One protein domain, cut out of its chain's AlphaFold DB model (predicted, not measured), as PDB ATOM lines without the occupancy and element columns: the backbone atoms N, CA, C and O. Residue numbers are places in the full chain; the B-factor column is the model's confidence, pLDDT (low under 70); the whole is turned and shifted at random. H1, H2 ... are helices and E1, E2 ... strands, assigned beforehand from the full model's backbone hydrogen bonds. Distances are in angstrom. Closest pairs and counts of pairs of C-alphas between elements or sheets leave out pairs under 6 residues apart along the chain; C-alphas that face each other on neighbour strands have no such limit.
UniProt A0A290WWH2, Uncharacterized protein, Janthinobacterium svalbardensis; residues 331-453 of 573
ATOM      1  N   GLN A 331     -10.773  17.530  38.287       93.31
ATOM      2  CA  GLN A 331     -11.130  17.796  36.886       93.31
ATOM      3  C   GLN A 331     -12.616  17.515  36.637       93.31
ATOM      4  O   GLN A 331     -13.287  18.327  36.008       93.31
ATOM      5  N   VAL A 332     -13.150  16.414  37.182       93.50
ATOM      6  CA  VAL A 332     -14.586  16.097  37.079       93.50
ATOM      7  C   VAL A 332     -15.430  17.164  37.783       93.50
ATOM      8  O   VAL A 332     -16.421  17.614  37.218       93.50
ATOM      9  N   GLN A 333     -15.019  17.625  38.968       92.62
ATOM     10  CA  GLN A 333     -15.670  18.723  39.687       92.62
ATOM     11  C   GLN A 333     -15.650  20.023  38.871       92.62
ATOM     12  O   GLN A 333     -16.687  20.666  38.737       92.62
ATOM     13  N   ALA A 334     -14.497  20.398  38.306       91.19
ATOM     14  CA  ALA A 334     -14.361  21.618  37.510       91.19
ATOM     15  C   ALA A 334     -15.211  21.587  36.230       91.19
ATOM     16  O   ALA A 334     -15.840  22.588  35.898       91.19
ATOM     17  N   ALA A 335     -15.275  20.442  35.541       90.12
ATOM     18  CA  ALA A 335     -16.161  20.265  34.394       90.12
ATOM     19  C   ALA A 335     -17.638  20.322  34.821       90.12
ATOM     20  O   ALA A 335     -18.424  21.061  34.233       90.12
ATOM     21  N   PHE A 336     -18.016  19.594  35.877       88.50
ATOM     22  CA  PHE A 336     -19.397  19.543  36.361       88.50
ATOM     23  C   PHE A 336     -19.902  20.900  36.863       88.50
ATOM     24  O   PHE A 336     -21.062  21.221  36.643       88.50
ATOM     25  N   ALA A 337     -19.041  21.749  37.430       84.75
ATOM     26  CA  ALA A 337     -19.387  23.122  37.814       84.75
ATOM     27  C   ALA A 337     -19.784  24.032  36.628       84.75
ATOM     28  O   ALA A 337     -20.343  25.104  36.852       84.75
ATOM     29  N   LEU A 338     -19.511  23.618  35.383       81.62
ATOM     30  CA  LEU A 338     -19.937  24.291  34.149       81.62
ATOM     31  C   LEU A 338     -21.194  23.657  33.520       81.62
ATOM     32  O   LEU A 338     -21.605  24.071  32.438       81.62
ATOM     33  N   ALA A 339     -21.796  22.645  34.155       82.19
ATOM     34  CA  ALA A 339     -22.999  21.998  33.647       82.19
ATOM     35  C   ALA A 339     -24.193  22.968  33.644       82.19
ATOM     36  O   ALA A 339     -24.478  23.632  34.642       82.19
ATOM     37  N   SER A 340     -24.926  23.011  32.531       80.06
ATOM     38  CA  SER A 340     -26.175  23.767  32.440       80.06
ATOM     39  C   SER A 340     -27.239  23.166  33.358       80.06
ATOM     40  O   SER A 340     -27.487  21.960  33.320       80.06
ATOM     41  N   ILE A 341     -27.890  24.023  34.145       86.19
ATOM     42  CA  ILE A 341     -29.044  23.673  34.976       86.19
ATOM     43  C   ILE A 341     -30.269  24.353  34.378       86.19
ATOM     44  O   ILE A 341     -30.349  25.584  34.352       86.19
ATOM     45  N   HIS A 342     -31.247  23.569  33.938       86.81
ATOM     46  CA  HIS A 342     -32.535  24.105  33.518       86.81
ATOM     47  C   HIS A 342     -33.472  24.121  34.727       86.81
ATOM     48  O   HIS A 342     -33.727  23.084  35.331       86.81
ATOM     49  N   THR A 343     -33.964  25.295  35.125       86.31
ATOM     50  CA  THR A 343     -34.875  25.420  36.276       86.31
ATOM     51  C   THR A 343     -36.298  25.731  35.836       86.31
ATOM     52  O   THR A 343     -36.522  26.433  34.850       86.31
ATOM     53  N   GLY A 344     -37.273  25.201  36.572       81.88
ATOM     54  CA  GLY A 344     -38.698  25.445  36.357       81.88
ATOM     55  C   GLY A 344     -39.487  25.259  37.650       81.88
ATOM     56  O   GLY A 344     -38.928  24.845  38.662       81.88
ATOM     57  N   SER A 345     -40.778  25.587  37.641       78.12
ATOM     58  CA  SER A 345     -41.648  25.472  38.819       78.12
ATOM     59  C   SER A 345     -43.036  24.977  38.449       78.12
ATOM     60  O   SER A 345     -43.592  25.376  37.423       78.12
ATOM     61  N   ALA A 346     -43.601  24.127  39.309       67.94
ATOM     62  CA  ALA A 346     -44.943  23.571  39.137       67.94
ATOM     63  C   ALA A 346     -46.026  24.644  39.323       67.94
ATOM     64  O   ALA A 346     -47.086  24.575  38.705       67.94
ATOM     65  N   ASN A 347     -45.719  25.666  40.127       62.50
ATOM     66  CA  ASN A 347     -46.616  26.766  40.478       62.50
ATOM     67  C   ASN A 347     -46.324  28.049  39.667       62.50
ATOM     68  O   ASN A 347     -46.851  29.115  39.976       62.50
ATOM     69  N   GLY A 348     -45.468  27.970  38.639       66.69
ATOM     70  CA  GLY A 348     -45.026  29.124  37.852       66.69
ATOM     71  C   GLY A 348     -43.968  29.981  38.561       66.69
ATOM     72  O   GLY A 348     -43.272  29.529  39.470       66.69
ATOM     73  N   ALA A 349     -43.819  31.239  38.138       69.69
ATOM     74  CA  ALA A 349     -42.782  32.153  38.643       69.69
ATOM     75  C   ALA A 349     -43.028  32.688  40.074       69.69
ATOM     76  O   ALA A 349     -42.236  33.492  40.578       69.69
ATOM     77  N   TYR A 350     -44.118  32.260  40.716       75.25
ATOM     78  CA  TYR A 350     -44.646  32.838  41.947       75.25
ATOM     79  C   TYR A 350     -44.624  31.852  43.114       75.25
ATOM     80  O   TYR A 350     -44.998  30.685  42.990       75.25
ATOM     81  N   MET A 351     -44.215  32.360  44.270       78.88
ATOM     82  CA  MET A 351     -44.226  31.686  45.558       78.88
ATOM     83  C   MET A 351     -45.314  32.317  46.422       78.88
ATOM     84  O   MET A 351     -45.230  33.497  46.753       78.88
ATOM     85  N   PHE A 352     -46.322  31.534  46.795       77.19
ATOM     86  CA  PHE A 352     -47.375  31.986  47.703       77.19
ATOM     87  C   PHE A 352     -46.960  31.726  49.152       77.19
ATOM     88  O   PHE A 352     -46.452  30.649  49.459       77.19
ATOM     89  N   THR A 353     -47.163  32.696  50.042       74.06
ATOM     90  CA  THR A 353     -46.744  32.593  51.452       74.06
ATOM     91  C   THR A 353     -47.604  31.630  52.286       74.06
ATOM     92  O   THR A 353     -47.175  31.211  53.359       74.06
ATOM     93  N   ASP A 354     -48.773  31.218  51.779       73.25
ATOM     94  CA  ASP A 354     -49.718  30.287  52.417       73.25
ATOM     95  C   ASP A 354     -49.563  28.813  51.984       73.25
ATOM     96  O   ASP A 354     -50.296  27.950  52.477       73.25
ATOM     97  N   LYS A 355     -48.664  28.505  51.036       75.50
ATOM     98  CA  LYS A 355     -48.593  27.190  50.372       75.50
ATOM     99  C   LYS A 355     -47.164  26.701  50.142       75.50
ATOM    100  O   LYS A 355     -46.273  27.514  49.900       75.50
ATOM    101  N   PRO A 356     -46.954  25.372  50.093       82.00
ATOM    102  CA  PRO A 356     -45.679  24.816  49.673       82.00
ATOM    103  C   PRO A 356     -45.390  25.207  48.218       82.00
ATOM    104  O   PRO A 356     -46.203  25.000  47.311       82.00
ATOM    105  N   PHE A 357     -44.206  25.764  48.002       86.06
ATOM    106  CA  PHE A 357     -43.655  26.050  46.689       86.06
ATOM    107  C   PHE A 357     -42.793  24.872  46.231       86.06
ATOM    108  O   PHE A 357     -41.950  24.387  46.983       86.06
ATOM    109  N   GLU A 358     -42.996  24.426  44.992       89.56
ATOM    110  CA  GLU A 358     -42.220  23.353  44.372       89.56
ATOM    111  C   GLU A 358     -41.555  23.858  43.092       89.56
ATOM    112  O   GLU A 358     -42.220  24.354  42.179       89.56
ATOM    113  N   PHE A 359     -40.239  23.674  43.014       91.06
ATOM    114  CA  PHE A 359     -39.459  23.905  41.810       91.06
ATOM    115  C   PHE A 359     -38.605  22.691  41.465       91.06
ATOM    116  O   PHE A 359     -38.431  21.779  42.272       91.06
ATOM    117  N   TRP A 360     -38.063  22.668  40.254       93.38
ATOM    118  CA  TRP A 360     -37.124  21.640  39.836       93.38
ATOM    119  C   TRP A 360     -35.878  22.214  39.173       93.38
ATOM    120  O   TRP A 360     -35.893  23.305  38.597       93.38
ATOM    121  N   ALA A 361     -34.806  21.434  39.255       93.00
ATOM    122  CA  ALA A 361     -33.551  21.621  38.551       93.00
ATOM    123  C   ALA A 361     -33.268  20.371  37.706       93.00
ATOM    124  O   ALA A 361     -33.136  19.267  38.235       93.00
ATOM    125  N   ASP A 362     -33.207  20.558  36.394       93.06
ATOM    126  CA  ASP A 362     -32.973  19.531  35.388       93.06
ATOM    127  C   ASP A 362     -31.515  19.585  34.917       93.06
ATOM    128  O   ASP A 362     -31.003  20.652  34.563       93.06
ATOM    129  N   ILE A 363     -30.848  18.428  34.937       91.31
ATOM    130  CA  ILE A 363     -29.439  18.263  34.570       91.31
ATOM    131  C   ILE A 363     -29.324  17.097  33.585       91.31
ATOM    132  O   ILE A 363     -29.440  15.923  33.951       91.31
ATOM    133  N   ASP A 364     -29.061  17.430  32.323       82.25
ATOM    134  CA  ASP A 364     -29.077  16.483  31.198       82.25
ATOM    135  C   ASP A 364     -27.920  15.467  31.245       82.25
ATOM    136  O   ASP A 364     -27.994  14.391  30.656       82.25
ATOM    137  N   ALA A 365     -26.839  15.799  31.957       83.31
ATOM    138  CA  ALA A 365     -25.591  15.042  31.936       83.31
ATOM    139  C   ALA A 365     -25.489  13.894  32.961       83.31
ATOM    140  O   ALA A 365     -24.545  13.106  32.887       83.31
ATOM    141  N   ILE A 366     -26.395  13.799  33.941       88.50
ATOM    142  CA  ILE A 366     -26.272  12.817  35.032       88.50
ATOM    143  C   ILE A 366     -26.704  11.419  34.552       88.50
ATOM    144  O   ILE A 366     -27.849  11.259  34.122       88.50
ATOM    145  N   PRO A 367     -25.846  10.382  34.668       82.62
ATOM    146  CA  PRO A 367     -26.209   9.012  34.311       82.62
ATOM    147  C   PRO A 367     -27.456   8.505  35.055       82.62
ATOM    148  O   PRO A 367     -27.642   8.782  36.242       82.62
ATOM    149  N   LYS A 368     -28.297   7.717  34.372       83.69
ATOM    150  CA  LYS A 368     -29.562   7.151  34.891       83.69
ATOM    151  C   LYS A 368     -29.415   6.505  36.267       83.69
ATOM    152  O   LYS A 368     -30.186   6.752  37.187       83.69
ATOM    153  N   ASP A 369     -28.387   5.688  36.382       80.25
ATOM    154  CA  ASP A 369     -27.948   4.934  37.549       80.25
ATOM    155  C   ASP A 369     -27.434   5.809  38.709       80.25
ATOM    156  O   ASP A 369     -27.422   5.358  39.853       80.25
ATOM    157  N   MET A 370     -27.061   7.065  38.441       87.38
ATOM    158  CA  MET A 370     -26.765   8.092  39.448       87.38
ATOM    159  C   MET A 370     -27.969   9.000  39.737       87.38
ATOM    160  O   MET A 370     -27.945   9.739  40.718       87.38
ATOM    161  N   CYS A 371     -29.023   8.974  38.919       91.88
ATOM    162  CA  CYS A 371     -30.184   9.845  39.074       91.88
ATOM    163  C   CYS A 371     -31.174   9.317  40.127       91.88
ATOM    164  O   CYS A 371     -32.283   8.873  39.829       91.88
ATOM    165  N   ASN A 372     -30.739   9.317  41.387       91.94
ATOM    166  CA  ASN A 372     -31.512   8.839  42.529       91.94
ATOM    167  C   ASN A 372     -31.129   9.582  43.817       91.94
ATOM    168  O   ASN A 372     -30.019  10.096  43.961       91.94
ATOM    169  N   ILE A 373     -32.041   9.565  44.792       92.00
ATOM    170  CA  ILE A 373     -31.888  10.254  46.083       92.00
ATOM    171  C   ILE A 373     -30.752   9.701  46.962       92.00
ATOM    172  O   ILE A 373     -30.398  10.323  47.957       92.00
ATOM    173  N   ASN A 374     -30.163   8.547  46.627       90.81
ATOM    174  CA  ASN A 374     -29.048   7.971  47.385       90.81
ATOM    175  C   ASN A 374     -27.681   8.516  46.948       90.81
ATOM    176  O   ASN A 374     -26.712   8.400  47.698       90.81
ATOM    177  N   SER A 375     -27.603   9.107  45.754       90.69
ATOM    178  CA  SER A 375     -26.350   9.577  45.145       90.69
ATOM    179  C   SER A 375     -26.056  11.056  45.429       90.69
ATOM    180  O   SER A 375     -24.895  11.473  45.380       90.69
ATOM    181  N   TRP A 376     -27.085  11.836  45.776       94.12
ATOM    182  CA  TRP A 376     -27.020  13.292  45.895       94.12
ATOM    183  C   TRP A 376     -27.710  13.821  47.153       94.12
ATOM    184  O   TRP A 376     -28.666  13.220  47.640       94.12
ATOM    185  N   ASP A 377     -27.260  14.989  47.599       93.69
ATOM    186  CA  ASP A 377     -27.943  15.858  48.551       93.69
ATOM    187  C   ASP A 377     -28.224  17.222  47.914       93.69
ATOM    188  O   ASP A 377     -27.455  17.700  47.077       93.69
ATOM    189  N   VAL A 378     -29.313  17.870  48.330       91.12
ATOM    190  CA  VAL A 378     -29.550  19.295  48.072       91.12
ATOM    191  C   VAL A 378     -29.183  20.052  49.344       91.12
ATOM    192  O   VAL A 378     -29.774  19.828  50.398       91.12
ATOM    193  N   LEU A 379     -28.175  20.913  49.240       90.19
ATOM    194  CA  LEU A 379     -27.606  21.687  50.335       90.19
ATOM    195  C   LEU A 379     -27.973  23.167  50.213       90.19
ATOM    196  O   LEU A 379     -28.048  23.727  49.118       90.19
ATOM    197  N   SER A 380     -28.116  23.805  51.367       84.62
ATOM    198  CA  SER A 380     -28.296  25.246  51.520       84.62
ATOM    199  C   SER A 380     -26.939  25.918  51.766       84.62
ATOM    200  O   SER A 380     -26.313  25.633  52.791       84.62
ATOM    201  N   PRO A 381     -26.452  26.807  50.878       83.81
ATOM    202  CA  PRO A 381     -25.229  27.566  51.122       83.81
ATOM    203  C   PRO A 381     -25.340  28.428  52.386       83.81
ATOM    204  O   PRO A 381     -26.412  28.940  52.717       83.81
ATOM    205  N   ALA A 382     -24.225  28.633  53.088       79.38
ATOM    206  CA  ALA A 382     -24.205  29.486  54.274       79.38
ATOM    207  C   ALA A 382     -24.623  30.926  53.919       79.38
ATOM    208  O   ALA A 382     -24.018  31.558  53.056       79.38
ATOM    209  N   GLY A 383     -25.662  31.436  54.588       77.38
ATOM    210  CA  GLY A 383     -26.229  32.764  54.327       77.38
ATOM    211  C   GLY A 383     -27.183  32.854  53.127       77.38
ATOM    212  O   GLY A 383     -27.654  33.948  52.834       77.38
ATOM    213  N   ALA A 384     -27.493  31.745  52.445       82.81
ATOM    214  CA  ALA A 384     -28.503  31.727  51.388       82.81
ATOM    215  C   ALA A 384     -29.935  31.837  51.942       82.81
ATOM    216  O   ALA A 384     -30.250  31.316  53.017       82.81
ATOM    217  N   THR A 385     -30.830  32.431  51.153       82.75
ATOM    218  CA  THR A 385     -32.278  32.342  51.381       82.75
ATOM    219  C   THR A 385     -32.780  30.993  50.873       82.75
ATOM    220  O   THR A 385     -32.525  30.618  49.730       82.75
ATOM    221  N   ASN A 386     -33.489  30.257  51.729       84.62
ATOM    222  CA  ASN A 386     -33.914  28.879  51.487       84.62
ATOM    223  C   ASN A 386     -35.392  28.691  51.840       84.62
ATOM    224  O   ASN A 386     -35.918  29.408  52.692       84.62
ATOM    225  N   LEU A 387     -36.032  27.698  51.218       87.19
ATOM    226  CA  LEU A 387     -37.372  27.255  51.606       87.19
ATOM    227  C   LEU A 387     -37.368  26.751  53.055       87.19
ATOM    228  O   LEU A 387     -36.457  26.027  53.463       87.19
ATOM    229  N   ALA A 388     -38.403  27.093  53.817       85.25
ATOM    230  CA  ALA A 388     -38.639  26.481  55.117       85.25
ATOM    231  C   ALA A 388     -39.172  25.047  54.933       85.25
ATOM    232  O   ALA A 388     -39.768  24.721  53.908       85.25
ATOM    233  N   ASN A 389     -38.924  24.166  55.909       87.00
ATOM    234  CA  ASN A 389     -39.361  22.758  55.884       87.00
ATOM    235  C   ASN A 389     -39.004  22.003  54.581       87.00
ATOM    236  O   ASN A 389     -39.733  21.112  54.137       87.00
ATOM    237  N   SER A 390     -37.883  22.374  53.952       89.62
ATOM    238  CA  SER A 390     -37.526  21.909  52.615       89.62
ATOM    239  C   SER A 390     -37.300  20.399  52.554       89.62
ATOM    240  O   SER A 390     -36.567  19.833  53.367       89.62
ATOM    241  N   ASN A 391     -37.845  19.765  51.523       92.69
ATOM    242  CA  ASN A 391     -37.535  18.403  51.117       92.69
ATOM    243  C   ASN A 391     -37.162  18.369  49.629       92.69
ATOM    244  O   ASN A 391     -37.412  19.318  48.884       92.69
ATOM    245  N   TYR A 392     -36.543  17.273  49.192       94.50
ATOM    246  CA  TYR A 392     -36.195  17.083  47.790       94.50
ATOM    247  C   TYR A 392     -36.405  15.637  47.338       94.50
ATOM    248  O   TYR A 392     -36.404  14.694  48.134       94.50
ATOM    249  N   ARG A 393     -36.587  15.466  46.030       94.81
ATOM    250  CA  ARG A 393     -36.704  14.183  45.334       94.81
ATOM    251  C   ARG A 393     -35.799  14.212  44.109       94.81
ATOM    252  O   ARG A 393     -35.654  15.253  43.477       94.81
ATOM    253  N   VAL A 394     -35.210  13.070  43.771       95.50
ATOM    254  CA  VAL A 394     -34.339  12.925  42.596       95.50
ATOM    255  C   VAL A 394     -34.825  11.744  41.772       95.50
ATOM    256  O   VAL A 394     -34.981  10.648  42.317       95.50
ATOM    257  N   GLY A 395     -35.053  11.957  40.479       93.00
ATOM    258  CA  GLY A 395     -35.481  10.915  39.550       93.00
ATOM    259  C   GLY A 395     -35.369  11.354  38.093       93.00
ATOM    260  O   GLY A 395     -35.219  12.538  37.798       93.00
ATOM    261  N   GLN A 396     -35.421  10.400  37.165       90.19
ATOM    262  CA  GLN A 396     -35.414  10.718  35.738       90.19
ATOM    263  C   GLN A 396     -36.788  11.168  35.242       90.19
ATOM    264  O   GLN A 396     -37.819  10.619  35.630       90.19
ATOM    265  N   THR A 397     -36.773  12.121  34.315       87.88
ATOM    266  CA  THR A 397     -37.908  12.439  33.441       87.88
ATOM    267  C   THR A 397     -38.068  11.388  32.335       87.88
ATOM    268  O   THR A 397     -37.153  10.607  32.067       87.88
ATOM    269  N   GLU A 398     -39.204  11.403  31.631       82.44
ATOM    270  CA  GLU A 398     -39.448  10.545  30.455       82.44
ATOM    271  C   GLU A 398     -38.398  10.743  29.346       82.44
ATOM    272  O   GLU A 398     -38.036   9.794  28.655       82.44
ATOM    273  N   ASN A 399     -37.832  11.952  29.243       80.69
ATOM    274  CA  ASN A 399     -36.774  12.304  28.293       80.69
ATOM    275  C   ASN A 399     -35.363  11.876  28.754       80.69
ATOM    276  O   ASN A 399     -34.375  12.217  28.110       80.69
ATOM    277  N   GLY A 400     -35.235  11.173  29.887       81.56
ATOM    278  CA  GLY A 400     -33.957  10.703  30.439       81.56
ATOM    279  C   GLY A 400     -33.153  11.744  31.228       81.56
ATOM    280  O   GLY A 400     -32.191  11.378  31.902       81.56
ATOM    281  N   VAL A 401     -33.566  13.014  31.213       89.69
ATOM    282  CA  VAL A 401     -32.953  14.102  31.994       89.69
ATOM    283  C   VAL A 401     -33.121  13.842  33.488       89.69
ATOM    284  O   VAL A 401     -34.202  13.424  33.919       89.69
ATOM    285  N   CYS A 402     -32.076  14.099  34.281       92.94
ATOM    286  CA  CYS A 402     -32.146  13.932  35.726       92.94
ATOM    287  C   CYS A 402     -32.753  15.163  36.403       92.94
ATOM    288  O   CYS A 402     -32.196  16.256  36.308       92.94
ATOM    289  N   ARG A 403     -33.873  14.967  37.105       94.75
ATOM    290  CA  ARG A 403     -34.637  16.023  37.767       94.75
ATOM    291  C   ARG A 403     -34.463  15.976  39.279       94.75
ATOM    292  O   ARG A 403     -34.713  14.951  39.916       94.75
ATOM    293  N   PHE A 404     -34.111  17.124  39.842       95.50
ATOM    294  CA  PHE A 404     -34.098  17.410  41.271       95.50
ATOM    295  C   PHE A 404     -35.312  18.275  41.583       95.50
ATOM    296  O   PHE A 404     -35.303  19.467  41.295       95.50
ATOM    297  N   THR A 405     -36.363  17.683  42.140       94.44
ATOM    298  CA  THR A 405     -37.550  18.412  42.597       94.44
ATOM    299  C   THR A 405     -37.329  18.844  44.040       94.44
ATOM    300  O   THR A 405     -37.036  18.002  44.886       94.44
ATOM    301  N   ILE A 406     -37.459  20.136  44.325       93.50
ATOM    302  CA  ILE A 406     -37.228  20.756  45.632       93.50
ATOM    303  C   ILE A 406     -38.525  21.455  46.043       93.50
ATOM    304  O   ILE A 406     -39.029  22.313  45.317       93.50
ATOM    305  N   ALA A 407     -39.067  21.081  47.200       91.50
ATOM    306  CA  ALA A 407     -40.337  21.588  47.709       91.50
ATOM    307  C   ALA A 407     -40.216  22.034  49.169       91.50
ATOM    308  O   ALA A 407     -39.475  21.435  49.947       91.50
ATOM    309  N   GLY A 408     -40.963  23.062  49.556       90.94
ATOM    310  CA  GLY A 408     -40.980  23.590  50.920       90.94
ATOM    311  C   GLY A 408     -41.805  24.866  51.026       90.94
ATOM    312  O   GLY A 408     -42.318  25.372  50.030       90.94
ATOM    313  N   ASP A 409     -41.931  25.386  52.236       87.62
ATOM    314  CA  ASP A 409     -42.689  26.601  52.521       87.62
ATOM    315  C   ASP A 409     -41.857  27.857  52.205       87.62
ATOM    316  O   ASP A 409     -40.626  27.804  52.085       87.62
ATOM    317  N   ALA A 410     -42.521  29.008  52.079       84.88
ATOM    318  CA  ALA A 410     -41.841  30.282  51.867       84.88
ATOM    319  C   ALA A 410     -40.827  30.588  53.002       84.88
ATOM    320  O   ALA A 410     -41.065  30.218  54.158       84.88
ATOM    321  N   PRO A 411     -39.696  31.263  52.711       86.25
ATOM    322  CA  PRO A 411     -38.726  31.647  53.733       86.25
ATOM    323  C   PRO A 411     -39.358  32.490  54.852       86.25
ATOM    324  O   PRO A 411     -40.225  33.336  54.620       86.25
ATOM    325  N   ALA A 412     -38.894  32.295  56.086       77.50
ATOM    326  CA  ALA A 412     -39.417  33.028  57.234       77.50
ATOM    327  C   ALA A 412     -39.185  34.544  57.082       77.50
ATOM    328  O   ALA A 412     -38.049  35.005  56.992       77.50
ATOM    329  N   GLY A 413     -40.271  35.320  57.100       74.44
ATOM    330  CA  GLY A 413     -40.230  36.780  56.990       74.44
ATOM    331  C   GLY A 413     -40.319  37.339  55.568       74.44
ATOM    332  O   GLY A 413     -40.327  38.563  55.439       74.44
ATOM    333  N   SER A 414     -40.436  36.491  54.538       75.12
ATOM    334  CA  SER A 414     -40.802  36.922  53.183       75.12
ATOM    335  C   SER A 414     -42.118  37.703  53.177       75.12
ATOM    336  O   SER A 414     -43.059  37.348  53.887       75.12
ATOM    337  N   ARG A 415     -42.177  38.770  52.377       71.12
ATOM    338  CA  ARG A 415     -43.366  39.625  52.195       71.12
ATOM    339  C   ARG A 415     -43.619  39.826  50.712       71.12
ATOM    340  O   ARG A 415     -42.674  39.777  49.939       71.12
ATOM    341  N   ALA A 416     -44.836  40.128  50.291       64.25
ATOM    342  CA  ALA A 416     -45.099  40.468  48.900       64.25
ATOM    343  C   ALA A 416     -45.248  41.981  48.653       64.25
ATOM    344  O   ALA A 416     -45.660  42.732  49.542       64.25
ATOM    345  N   PRO A 417     -44.987  42.442  47.416       64.38
ATOM    346  CA  PRO A 417     -44.263  41.733  46.359       64.38
ATOM    347  C   PRO A 417     -42.743  41.818  46.595       64.38
ATOM    348  O   PRO A 417     -42.161  42.902  46.530       64.38
ATOM    349  N   GLU A 418     -42.081  40.681  46.824       76.62
ATOM    350  CA  GLU A 418     -40.621  40.601  46.995       76.62
ATOM    351  C   GLU A 418     -40.008  39.610  46.008       76.62
ATOM    352  O   GLU A 418     -40.497  38.503  45.796       76.62
ATOM    353  N   SER A 419     -38.893  39.999  45.398       83.12
ATOM    354  CA  SER A 419     -38.122  39.134  44.511       83.12
ATOM    355  C   SER A 419     -37.164  38.268  45.337       83.12
ATOM    356  O   SER A 419     -36.017  38.664  45.558       83.12
ATOM    357  N   ILE A 420     -37.598  37.073  45.726       85.06
ATOM    358  CA  ILE A 420     -36.761  36.108  46.446       85.06
ATOM    359  C   ILE A 420     -35.768  35.448  45.478       85.06
ATOM    360  O   ILE A 420     -36.116  35.041  44.366       85.06
ATOM    361  N   VAL A 421     -34.518  35.318  45.920       88.50
ATOM    362  CA  VAL A 421     -33.487  34.518  45.250       88.50
ATOM    363  C   VAL A 421     -33.193  33.307  46.126       88.50
ATOM    364  O   VAL A 421     -32.668  33.456  47.225       88.50
ATOM    365  N   LEU A 422     -33.563  32.122  45.646       88.38
ATOM    366  CA  LEU A 422     -33.252  30.843  46.271       88.38
ATOM    367  C   LEU A 422     -31.906  30.358  45.724       88.38
ATOM    368  O   LEU A 422     -31.808  29.992  44.550       88.38
ATOM    369  N   ASP A 423     -30.882  30.366  46.572       89.06
ATOM    370  CA  ASP A 423     -29.561  29.813  46.267       89.06
ATOM    371  C   ASP A 423     -29.450  28.412  46.884       89.06
ATOM    372  O   ASP A 423     -29.672  28.238  48.080       89.06
ATOM    373  N   TYR A 424     -29.097  27.411  46.077       90.62
ATOM    374  CA  TYR A 424     -28.976  26.010  46.489       90.62
ATOM    375  C   TYR A 424     -27.728  25.360  45.876       90.62
ATOM    376  O   TYR A 424     -27.142  25.866  44.920       90.62
ATOM    377  N   GLN A 425     -27.292  24.227  46.421       91.69
ATOM    378  CA  GLN A 425     -26.183  23.437  45.881       91.69
ATOM    379  C   GLN A 425     -26.580  21.969  45.787       91.69
ATOM    380  O   GLN A 425     -26.923  21.351  46.789       91.69
ATOM    381  N   ILE A 426     -26.499  21.391  44.591       93.19
ATOM    382  CA  ILE A 426     -26.625  19.942  44.411       93.19
ATOM    383  C   ILE A 426     -25.239  19.334  44.639       93.19
ATOM    384  O   ILE A 426     -24.283  19.676  43.942       93.19
ATOM    385  N   ALA A 427     -25.127  18.458  45.635       93.12
ATOM    386  CA  ALA A 427     -23.868  17.890  46.098       93.12
ATOM    387  C   ALA A 427     -23.857  16.364  45.962       93.12
ATOM    388  O   ALA A 427     -24.832  15.698  46.306       93.12
ATOM    389  N   SER A 428     -22.753  15.768  45.505       93.94
ATOM    390  CA  SER A 428     -22.599  14.306  45.555       93.94
ATOM    391  C   SER A 428     -22.429  13.844  47.004       93.94
ATOM    392  O   SER A 428     -21.528  14.341  47.686       93.94
ATOM    393  N   ARG A 429     -23.199  12.845  47.461       91.62
ATOM    394  CA  ARG A 429     -23.113  12.324  48.846       91.62
ATOM    395  C   ARG A 429     -21.711  11.864  49.240       91.62
ATOM    396  O   ARG A 429     -21.265  12.075  50.363       91.62
ATOM    397  N   LYS A 430     -21.021  11.198  48.313       90.38
ATOM    398  CA  LYS A 430     -19.665  10.694  48.523       90.38
ATOM    399  C   LYS A 430     -18.651  11.680  47.966       90.38
ATOM    400  O   LYS A 430     -18.604  11.893  46.755       90.38
ATOM    401  N   SER A 431     -17.820  12.229  48.844       92.06
ATOM    402  CA  SER A 431     -16.590  12.900  48.445       92.06
ATOM    403  C   SER A 431     -15.498  11.872  48.120       92.06
ATOM    404  O   SER A 431     -15.477  10.752  48.641       92.06
ATOM    405  N   LEU A 432     -14.589  12.250  47.230       92.56
ATOM    406  CA  LEU A 432     -13.409  11.473  46.859       92.56
ATOM    407  C   LEU A 432     -12.167  12.086  47.510       92.56
ATOM    408  O   LEU A 432     -12.176  13.251  47.908       92.56
ATOM    409  N   GLN A 433     -11.103  11.301  47.655       90.81
ATOM    410  CA  GLN A 433      -9.828  11.773  48.199       90.81
ATOM    411  C   GLN A 433      -8.826  11.998  47.066       90.81
ATOM    412  O   GLN A 433      -8.646  11.132  46.213       90.81
ATOM    413  N   GLU A 434      -8.149  13.142  47.084       89.31
ATOM    414  CA  GLU A 434      -6.989  13.446  46.250       89.31
ATOM    415  C   GLU A 434      -5.787  13.841  47.120       89.31
ATOM    416  O   GLU A 434      -5.919  14.172  48.297       89.31
ATOM    417  N   LYS A 435      -4.596  13.923  46.512       83.19
ATOM    418  CA  LYS A 435      -3.372  14.428  47.164       83.19
ATOM    419  C   LYS A 435      -3.514  15.819  47.801       83.19
ATOM    420  O   LYS A 435      -2.731  16.148  48.684       83.19
ATOM    421  N   LYS A 436      -4.463  16.642  47.337       81.50
ATOM    422  CA  LYS A 436      -4.713  18.007  47.835       81.50
ATOM    423  C   LYS A 436      -5.850  18.096  48.865       81.50
ATOM    424  O   LYS A 436      -6.149  19.196  49.315       81.50
ATOM    425  N   GLY A 437      -6.469  16.974  49.237       88.56
ATOM    426  CA  GLY A 437      -7.616  16.918  50.144       88.56
ATOM    427  C   GLY A 437      -8.828  16.235  49.514       88.56
ATOM    428  O   GLY A 437      -8.724  15.588  48.470       88.56
ATOM    429  N   SER A 438      -9.988  16.371  50.155       91.75
ATOM    430  CA  SER A 438     -11.224  15.765  49.662       91.75
ATOM    431  C   SER A 438     -11.929  16.664  48.644       91.75
ATOM    432  O   SER A 438     -12.051  17.869  48.851       91.75
ATOM    433  N   VAL A 439     -12.414  16.064  47.559       93.94
ATOM    434  CA  VAL A 439     -13.190  16.719  46.498       93.94
ATOM    435  C   VAL A 439     -14.627  16.205  46.557       93.94
ATOM    436  O   VAL A 439     -14.847  15.005  46.713       93.94
ATOM    437  N   GLN A 440     -15.611  17.084  46.390       92.44
ATOM    438  CA  GLN A 440     -17.034  16.745  46.290       92.44
ATOM    439  C   GLN A 440     -17.597  17.390  45.020       92.44
ATOM    440  O   GLN A 440     -17.270  18.543  44.740       92.44
ATOM    441  N   LEU A 441     -18.433  16.690  44.243       92.75
ATOM    442  CA  LEU A 441     -19.161  17.360  43.163       92.75
ATOM    443  C   LEU A 441     -20.145  18.331  43.794       92.75
ATOM    444  O   LEU A 441     -20.942  17.931  44.640       92.75
ATOM    445  N   LEU A 442     -20.062  19.590  43.380       91.06
ATOM    446  CA  LEU A 442     -20.915  20.676  43.831       91.06
ATOM    447  C   LEU A 442     -21.391  21.418  42.591       91.06
ATOM    448  O   LEU A 442     -20.572  21.864  41.786       91.06
ATOM    449  N   LEU A 443     -22.702  21.545  42.456       90.50
ATOM    450  CA  LEU A 443     -23.339  22.266  41.371       90.50
ATOM    451  C   LEU A 443     -24.204  23.384  41.972       90.50
ATOM    452  O   LEU A 443     -25.251  23.089  42.558       90.50
ATOM    453  N   PRO A 444     -23.753  24.650  41.911       89.88
ATOM    454  CA  PRO A 444     -24.497  25.775  42.454       89.88
ATOM    455  C   PRO A 444     -25.680  26.105  41.544       89.88
ATOM    456  O   PRO A 444     -25.510  26.372  40.356       89.88
ATOM    457  N   GLY A 445     -26.877  26.119  42.116       88.25
ATOM    458  CA  GLY A 445     -28.099  26.527  41.450       88.25
ATOM    459  C   GLY A 445     -28.677  27.790  42.074       88.25
ATOM    460  O   GLY A 445     -28.552  28.036  43.274       88.25
ATOM    461  N   ARG A 446     -29.325  28.598  41.238       88.44
ATOM    462  CA  ARG A 446     -30.015  29.823  41.637       88.44
ATOM    463  C   ARG A 446     -31.365  29.877  40.945       88.44
ATOM    464  O   ARG A 446     -31.424  29.795  39.721       88.44
ATOM    465  N   LEU A 447     -32.430  30.062  41.715       88.44
ATOM    466  CA  LEU A 447     -33.767  30.333  41.197       88.44
ATOM    467  C   LEU A 447     -34.247  31.689  41.713       88.44
ATOM    468  O   LEU A 447     -34.144  31.986  42.900       88.44
ATOM    469  N   ARG A 448     -34.794  32.516  40.822       87.25
ATOM    470  CA  ARG A 448     -35.442  33.780  41.181       87.25
ATOM    471  C   ARG A 448     -36.952  33.615  41.055       87.25
ATOM    472  O   ARG A 448     -37.430  33.241  39.989       87.25
ATOM    473  N   VAL A 449     -37.675  33.917  42.126       86.19
ATOM    474  CA  VAL A 449     -39.142  33.823  42.215       86.19
ATOM    475  C   VAL A 449     -39.706  35.121  42.779       86.19
ATOM    476  O   VAL A 449     -38.976  35.895  43.401       86.19
ATOM    477  N   GLN A 450     -40.996  35.377  42.577       83.25
ATOM    478  CA  GLN A 450     -41.680  36.473  43.268       83.25
ATOM    479  C   GLN A 450     -42.581  35.942  44.380       83.25
ATOM    480  O   GLN A 450     -43.422  35.078  44.141       83.25
ATOM    481  N   ALA A 451     -42.398  36.466  45.588       78.06
ATOM    482  CA  ALA A 451     -43.316  36.284  46.700       78.06
ATOM    483  C   ALA A 451     -44.643  36.988  46.398       78.06
ATOM    484  O   ALA A 451     -44.647  38.157  45.998       78.06
ATOM    485  N   SER A 452     -45.753  36.289  46.619       70.31
ATOM    486  CA  SER A 452     -47.113  36.805  46.474       70.31
ATOM    487  C   SER A 452     -47.927  36.491  47.733       70.31
ATOM    488  O   SER A 452     -48.084  35.329  48.106       70.31
ATOM    489  N   ASP A 453     -48.459  37.536  48.369       61.38
ATOM    490  CA  ASP A 453     -49.350  37.470  49.539       61.38
ATOM    491  C   ASP A 453     -50.829  37.488  49.100       61.38
ATOM    492  O   ASP A 453     -51.730  37.601  49.927       61.38
TER     493      ASP A 453
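AT A GLANCE: This is residues 331 to 453 of the 573 residues of an uncharacterized protein of Janthinobacterium svalbardensis (UniProt A0A290WWH2). Two four-stranded sheets, a curled one of E2, E10, E7 and E4 and a twisted one of E1, E3, E6 and E5, make a small, flattened and loosely closed barrel, with E4 coming next to E5 on one side and E10 next to E1 on the other. The small hairpin of E8 and E9 makes one end of the longest axis, with H1 near it. The printed part has 123 residues, with one named helix and ten named strands in the order H1, then E1 to E10; the class is mostly strand. The curled sheet, order E2, E10, E7, E4, is mixed, and the twisted sheet, order E1, E3, E6, E5, is antiparallel. The whole is compact, with a radius of gyration of the C-alphas of 15.2 A and spans of 50 by 35 by 22 A.

IN THESE COORDINATES: E7 covers residues 418 to 428, 31.9 A, and E10 residues 442 to 452, 30.9 A, from C-alpha 442 at (-20.915, 20.676, 43.831) to C-alpha 452 at (-47.113, 36.805, 46.474). E2 is residues 350 to 352 and E4 residues 376 to 379. E5 is residues 388 to 396, 25.2 A; E6 is residues 402 to 409, 23.5 A; E3 is residues 357 to 363, 20.2 A; E1 is residues 342 to 345. E8 is residues 432 to 434 and E9 residues 437 to 439. H1, residues 331 to 336, begins with C-alpha 331 at (-11.130, 17.796, 36.886).

HOW THE PARTS SIT: E10 and E7 are antiparallel at 156 degrees, with N 422 and O 447 2.8 A apart. E7 and E4 are antiparallel, with N 377 and O 427 at 2.8 A. E2 is parallel to E10 at 68 degrees, with N 351 and O 450 at 2.8 A. In the other sheet, only just strongly twisted with C-alphas up to 4.1 A off its best plane, E3 and E6 are antiparallel, N 359 and O 406 at 2.9 A. E5 and E6 form a hairpin, N 393 and O 405 at 2.8 A. E1 and E3 are antiparallel, N 344 and O 360 at 3.1 A. Between the sheets, the closest C-alphas of E4 and E5 are those of Val 378 and Tyr 392, 7.0 A, and of E1 and E10 those of Thr 343 and Leu 447, 7.0 A. E8 and E9 form a hairpin, N 432 and O 439 at 2.8 A, and E9 runs on into E10 at 51 degrees. H1 only grazes the curled sheet with residues 333 to 336; its O i to N i+4 pairs are within hydrogen-bond range.

THE WHOLE: The C-alphas farthest apart are those of Lys 435 and Asp 453, 51.5 A. The printed part has no cut. The link from E3 to E4, 12 residues, is long. The mean pLDDT of the printed part is 85.7; residues 346 to 349, 416 to 417 and 453 are under 70.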